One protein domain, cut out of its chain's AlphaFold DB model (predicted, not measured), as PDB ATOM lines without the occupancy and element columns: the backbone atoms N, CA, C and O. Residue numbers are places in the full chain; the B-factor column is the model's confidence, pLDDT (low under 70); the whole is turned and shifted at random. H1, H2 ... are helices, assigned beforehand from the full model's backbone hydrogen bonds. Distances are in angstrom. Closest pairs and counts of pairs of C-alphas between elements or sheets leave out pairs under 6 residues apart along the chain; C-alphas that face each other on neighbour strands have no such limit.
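AT A GLANCE: This is residues 376 to 425 of the 425 residues of an uncharacterized protein of Metarhizium acridum (strain CQMa 102) (UniProt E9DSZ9). A long, slender helical hairpin: H1, the longest helix, is followed by a loop at residues 397 to 405, and H2 folds back beside the later part of H1, so that the two overlap only in part. The printed part has 50 residues, with two named helices in the order H1, H2, and no named strand; the class is all helix. The whole is loose, with a radius of gyration of the C-alphas of 12.9 A, and a rod of 45 by 16 by 8 A.

HOW THE PARTS SIT: H1, residues 377 to 396, and H2, residues 406 to 421, form a helical hairpin. They touch, with the C-alphas of Leu 389 and Ala 420 closest at 4.2 A. Their lines stand at a shallow tilt of 24 degrees, and they run opposite ways. In H1 and H2 every O i to N i+4 pair is within hydrogen-bond range.

IN THESE COORDINATES: H1 measures 26.8 A, from C-alpha 377 at (133.530, 103.677, 137.913). H2 measures 22.3 A and ends at C-alpha 421, (140.189, 112.908, 124.713).

THE WHOLE: The C-alphas farthest apart, of Asn 376 and Ser 404, are 45.0 A apart. The printed part has no cut, and the link is short. Residues 376 to 382 and 422 to 425 have pLDDT under 70.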
ATOM      1  N   ASN A 376     132.383 102.841 141.934       49.22
ATOM      2  CA  ASN A 376     133.675 103.539 141.795       49.22
ATOM      3  C   ASN A 376     134.181 103.516 140.321       49.22
ATOM      4  O   ASN A 376     135.373 103.424 140.058       49.22
ATOM      5  N   GLY A 377     133.281 103.540 139.334       49.75
ATOM      6  CA  GLY A 377     133.530 103.677 137.913       49.75
ATOM      7  C   GLY A 377     134.033 105.064 137.563       49.75
ATOM      8  O   GLY A 377     134.610 105.195 136.503       49.75
ATOM      9  N   LEU A 378     133.940 106.049 138.465       55.28
ATOM     10  CA  LEU A 378     134.781 107.236 138.357       55.28
ATOM     11  C   LEU A 378     136.258 106.847 138.472       55.28
ATOM     12  O   LEU A 378     137.042 107.283 137.661       55.28
ATOM     13  N   ILE A 379     136.657 105.966 139.396       63.97
ATOM     14  CA  ILE A 379     138.063 105.533 139.507       63.97
ATOM     15  C   ILE A 379     138.465 104.707 138.285       63.97
ATOM     16  O   ILE A 379     139.500 104.968 137.692       63.97
ATOM     17  N   VAL A 380     137.646 103.734 137.875       65.94
ATOM     18  CA  VAL A 380     137.954 102.915 136.687       65.94
ATOM     19  C   VAL A 380     137.919 103.750 135.405       65.94
ATOM     20  O   VAL A 380     138.796 103.607 134.566       65.94
ATOM     21  N   GLY A 381     136.947 104.651 135.274       67.00
ATOM     22  CA  GLY A 381     136.840 105.612 134.180       67.00
ATOM     23  C   GLY A 381     138.017 106.578 134.166       67.00
ATOM     24  O   GLY A 381     138.605 106.772 133.119       67.00
ATOM     25  N   MET A 382     138.454 107.077 135.324       69.44
ATOM     26  CA  MET A 382     139.659 107.903 135.462       69.44
ATOM     27  C   MET A 382     140.934 107.116 135.144       69.44
ATOM     28  O   MET A 382     141.842 107.684 134.557       69.44
ATOM     29  N   ILE A 383     141.019 105.823 135.485       75.31
ATOM     30  CA  ILE A 383     142.153 104.958 135.118       75.31
ATOM     31  C   ILE A 383     142.193 104.747 133.603       75.31
ATOM     32  O   ILE A 383     143.249 104.907 133.001       75.31
ATOM     33  N   LEU A 384     141.060 104.404 132.984       73.00
ATOM     34  CA  LEU A 384     140.969 104.209 131.534       73.00
ATOM     35  C   LEU A 384     141.193 105.525 130.779       73.00
ATOM     36  O   LEU A 384     141.919 105.548 129.791       73.00
ATOM     37  N   TRP A 385     140.653 106.632 131.286       77.50
ATOM     38  CA  TRP A 385     140.897 107.971 130.763       77.50
ATOM     39  C   TRP A 385     142.367 108.358 130.875       77.50
ATOM     40  O   TRP A 385     142.946 108.793 129.889       77.50
ATOM     41  N   LEU A 386     143.002 108.151 132.033       80.69
ATOM     42  CA  LEU A 386     144.421 108.447 132.220       80.69
ATOM     43  C   LEU A 386     145.298 107.561 131.326       80.69
ATOM     44  O   LEU A 386     146.279 108.041 130.769       80.69
ATOM     45  N   ALA A 387     144.934 106.289 131.140       81.25
ATOM     46  CA  ALA A 387     145.624 105.394 130.218       81.25
ATOM     47  C   ALA A 387     145.526 105.889 128.763       81.25
ATOM     48  O   ALA A 387     146.553 105.978 128.087       81.25
ATOM     49  N   ASN A 388     144.331 106.285 128.307       81.25
ATOM     50  CA  ASN A 388     144.119 106.847 126.968       81.25
ATOM     51  C   ASN A 388     144.787 108.220 126.801       81.25
ATOM     52  O   ASN A 388     145.362 108.494 125.749       81.25
ATOM     53  N   LEU A 389     144.795 109.050 127.846       84.81
ATOM     54  CA  LEU A 389     145.492 110.334 127.875       84.81
ATOM     55  C   LEU A 389     147.004 110.144 127.733       84.81
ATOM     56  O   LEU A 389     147.626 110.817 126.917       84.81
ATOM     57  N   CYS A 390     147.597 109.212 128.484       86.88
ATOM     58  CA  CYS A 390     149.016 108.882 128.366       86.88
ATOM     59  C   CYS A 390     149.340 108.324 126.976       86.88
ATOM     60  O   CYS A 390     150.298 108.763 126.346       86.88
ATOM     61  N   TYR A 391     148.524 107.394 126.474       84.50
ATOM     62  CA  TYR A 391     148.710 106.798 125.154       84.50
ATOM     63  C   TYR A 391     148.594 107.836 124.023       84.50
ATOM     64  O   TYR A 391     149.471 107.917 123.165       84.50
ATOM     65  N   GLY A 392     147.570 108.693 124.054       84.50
ATOM     66  CA  GLY A 392     147.417 109.813 123.122       84.50
ATOM     67  C   GLY A 392     148.525 110.859 123.272       84.50
ATOM     68  O   GLY A 392     148.996 111.397 122.274       84.50
ATOM     69  N   GLY A 393     149.002 111.091 124.498       85.81
ATOM     70  CA  GLY A 393     150.142 111.955 124.804       85.81
ATOM     71  C   GLY A 393     151.448 111.471 124.173       85.81
ATOM     72  O   GLY A 393     152.187 112.285 123.623       85.81
ATOM     73  N   PHE A 394     151.704 110.159 124.162       88.12
ATOM     74  CA  PHE A 394     152.847 109.586 123.441       88.12
ATOM     75  C   PHE A 394     152.769 109.849 121.933       88.12
ATOM     76  O   PHE A 394     153.759 110.262 121.338       88.12
ATOM     77  N   HIS A 395     151.595 109.694 121.315       86.00
ATOM     78  CA  HIS A 395     151.406 110.026 119.893       86.00
ATOM     79  C   HIS A 395     151.502 111.531 119.618       86.00
ATOM     80  O   HIS A 395     152.022 111.954 118.584       86.00
ATOM     81  N   ALA A 396     151.059 112.357 120.567       86.12
ATOM     82  CA  ALA A 396     151.208 113.803 120.506       86.12
ATOM     83  C   ALA A 396     152.667 114.261 120.683       86.12
ATOM     84  O   ALA A 396     152.982 115.379 120.293       86.12
ATOM     85  N   ALA A 397     153.585 113.430 121.189       87.38
ATOM     86  CA  ALA A 397     155.008 113.782 121.240       87.38
ATOM     87  C   ALA A 397     155.591 114.034 119.833       87.38
ATOM     88  O   ALA A 397     156.463 114.883 119.668       87.38
ATOM     89  N   ALA A 398     155.030 113.390 118.804       86.75
ATOM     90  CA  ALA A 398     155.353 113.614 117.395       86.75
ATOM     91  C   ALA A 398     154.573 114.795 116.762       86.75
ATOM     92  O   ALA A 398     154.365 114.836 115.551       86.75
ATOM     93  N   TRP A 399     154.099 115.776 117.547       86.56
ATOM     94  CA  TRP A 399     153.204 116.847 117.060       86.56
ATOM     95  C   TRP A 399     153.763 117.672 115.892       86.56
ATOM     96  O   TRP A 399     153.004 118.185 115.059       86.56
ATOM     97  N   ASN A 400     155.085 117.846 115.868       85.19
ATOM     98  CA  ASN A 400     155.809 118.663 114.896       85.19
ATOM     99  C   ASN A 400     156.664 117.835 113.935       85.19
ATOM    100  O   ASN A 400     157.494 118.412 113.239       85.19
ATOM    101  N   GLU A 401     156.437 116.522 113.879       84.06
ATOM    102  CA  GLU A 401     157.093 115.680 112.886       84.06
ATOM    103  C   GLU A 401     156.750 116.100 111.453       84.06
ATOM    104  O   GLU A 401     155.769 116.815 111.187       84.06
ATOM    105  N   HIS A 402     157.619 115.692 110.531       83.25
ATOM    106  CA  HIS A 402     157.440 115.952 109.112       83.25
ATOM    107  C   HIS A 402     156.344 115.041 108.537       83.25
ATOM    108  O   HIS A 402     156.331 113.839 108.774       83.25
ATOM    109  N   PHE A 403     155.430 115.621 107.756       81.69
ATOM    110  CA  PHE A 403     154.361 114.897 107.064       81.69
ATOM    111  C   PHE A 403     154.372 115.286 105.589       81.69
ATOM    112  O   PHE A 403     154.607 116.454 105.270       81.69
ATOM    113  N   SER A 404     154.075 114.324 104.715       78.38
ATOM    114  CA  SER A 404     154.139 114.516 103.262       78.38
ATOM    115  C   SER A 404     153.057 115.477 102.751       78.38
ATOM    116  O   SER A 404     153.285 116.233 101.808       78.38
ATOM    117  N   SER A 405     151.903 115.524 103.432       80.62
ATOM    118  CA  SER A 405     150.816 116.453 103.130       80.62
ATOM    119  C   SER A 405     150.293 117.198 104.363       80.62
ATOM    120  O   SER A 405     150.330 116.725 105.503       80.62
ATOM    121  N   THR A 406     149.746 118.399 104.140       81.75
ATOM    122  CA  THR A 406     149.076 119.178 105.195       81.75
ATOM    123  C   THR A 406     147.846 118.441 105.734       81.75
ATOM    124  O   THR A 406     147.558 118.515 106.927       81.75
ATOM    125  N   ALA A 407     147.155 117.684 104.876       80.06
ATOM    126  CA  ALA A 407     146.012 116.864 105.259       80.06
ATOM    127  C   ALA A 407     146.413 115.736 106.225       80.06
ATOM    128  O   ALA A 407     145.784 115.600 107.272       80.06
ATOM    129  N   GLU A 408     147.489 114.994 105.940       80.44
ATOM    130  CA  GLU A 408     148.024 113.951 106.832       80.44
ATOM    131  C   GLU A 408     148.438 114.511 108.189       80.44
ATOM    132  O   GLU A 408     148.079 113.955 109.225       80.44
ATOM    133  N   LYS A 409     149.123 115.659 108.192       83.19
ATOM    134  CA  LYS A 409     149.511 116.350 109.424       83.19
ATOM    135  C   LYS A 409     148.302 116.681 110.291       83.19
ATOM    136  O   LYS A 409     148.333 116.489 111.507       83.19
ATOM    137  N   HIS A 410     147.235 117.197 109.684       84.81
ATOM    138  CA  HIS A 410     146.004 117.482 110.410       84.81
ATOM    139  C   HIS A 410     145.310 116.198 110.865       84.81
ATOM    140  O   HIS A 410     144.909 116.133 112.024       84.81
ATOM    141  N   LEU A 411     145.228 115.169 110.021       85.31
ATOM    142  CA  LEU A 411     144.620 113.883 110.360       85.31
ATOM    143  C   LEU A 411     145.317 113.224 111.560       85.31
ATOM    144  O   LEU A 411     144.641 112.829 112.507       85.31
ATOM    145  N   TRP A 412     146.653 113.192 111.565       85.75
ATOM    146  CA  TRP A 412     147.468 112.672 112.668       85.75
ATOM    147  C   TRP A 412     147.222 113.435 113.971       85.75
ATOM    148  O   TRP A 412     146.980 112.849 115.028       85.75
ATOM    149  N   ARG A 413     147.234 114.770 113.899       88.81
ATOM    150  CA  ARG A 413     146.982 115.642 115.054       88.81
ATOM    151  C   ARG A 413     145.574 115.459 115.605       88.81
ATOM    152  O   ARG A 413     145.408 115.366 116.819       88.81
ATOM    153  N   PHE A 414     144.577 115.359 114.726       87.00
ATOM    154  CA  PHE A 414     143.206 115.065 115.119       87.00
ATOM    155  C   PHE A 414     143.093 113.673 115.736       87.00
ATOM    156  O   PHE A 414     142.426 113.550 116.757       87.00
ATOM    157  N   SER A 415     143.774 112.650 115.210       85.44
ATOM    158  CA  SER A 415     143.756 111.313 115.814       85.44
ATOM    159  C   SER A 415     144.445 111.274 117.178       85.44
ATOM    160  O   SER A 415     143.894 110.695 118.108       85.44
ATOM    161  N   ALA A 416     145.595 111.934 117.342       86.50
ATOM    162  CA  ALA A 416     146.305 111.985 118.620       86.50
ATOM    163  C   ALA A 416     145.490 112.738 119.686       86.50
ATOM    164  O   ALA A 416     145.327 112.251 120.805       86.50
ATOM    165  N   ALA A 417     144.902 113.884 119.320       84.62
ATOM    166  CA  ALA A 417     144.001 114.637 120.192       84.62
ATOM    167  C   ALA A 417     142.719 113.852 120.510       84.62
ATOM    168  O   ALA A 417     142.261 113.839 121.652       84.62
ATOM    169  N   TYR A 418     142.162 113.152 119.518       83.19
ATOM    170  CA  TYR A 418     140.993 112.300 119.697       83.19
ATOM    171  C   TYR A 418     141.275 111.187 120.706       83.19
ATOM    172  O   TYR A 418     140.554 111.085 121.692       83.19
ATOM    173  N   ILE A 419     142.354 110.423 120.526       82.25
ATOM    174  CA  ILE A 419     142.762 109.344 121.439       82.25
ATOM    175  C   ILE A 419     142.983 109.882 122.859       82.25
ATOM    176  O   ILE A 419     142.511 109.279 123.818       82.25
ATOM    177  N   ALA A 420     143.625 111.046 122.997       80.56
ATOM    178  CA  ALA A 420     143.846 111.685 124.294       80.56
ATOM    179  C   ALA A 420     142.543 112.147 124.984       80.56
ATOM    180  O   ALA A 420     142.495 112.256 126.209       80.56
ATOM    181  N   SER A 421     141.488 112.427 124.212       73.25
ATOM    182  CA  SER A 421     140.189 112.908 124.713       73.25
ATOM    183  C   SER A 421     139.127 111.810 124.873       73.25
ATOM    184  O   SER A 421     138.209 111.947 125.686       73.25
ATOM    185  N   CYS A 422     139.246 110.708 124.129       65.75
ATOM    186  CA  CYS A 422     138.290 109.608 124.111       65.75
ATOM    187  C   CYS A 422     138.462 108.761 125.381       65.75
ATOM    188  O   CYS A 422     139.317 107.885 125.469       65.75
ATOM    189  N   GLY A 423     137.668 109.069 126.405       57.00
ATOM    190  CA  GLY A 423     137.694 108.385 127.703       57.00
ATOM    191  C   GLY A 423     137.045 109.182 128.837       57.00
ATOM    192  O   GLY A 423     136.735 108.611 129.877       57.00
ATOM    193  N   GLY A 424     136.819 110.487 128.646       52.09
ATOM    194  CA  GLY A 424     136.143 111.340 129.623       52.09
ATOM    195  C   GLY A 424     134.642 111.435 129.355       52.09
ATOM    196  O   GLY A 424     134.218 112.360 128.668       52.09
ATOM    197  N   PHE A 425     133.848 110.504 129.891       47.12
ATOM    198  CA  PHE A 425     132.386 110.631 129.994       47.12
ATOM    199  C   PHE A 425     131.865 110.095 131.325       47.12
ATOM    200  O   PHE A 425     132.295 108.989 131.729       47.12
TER     201      PHE A 425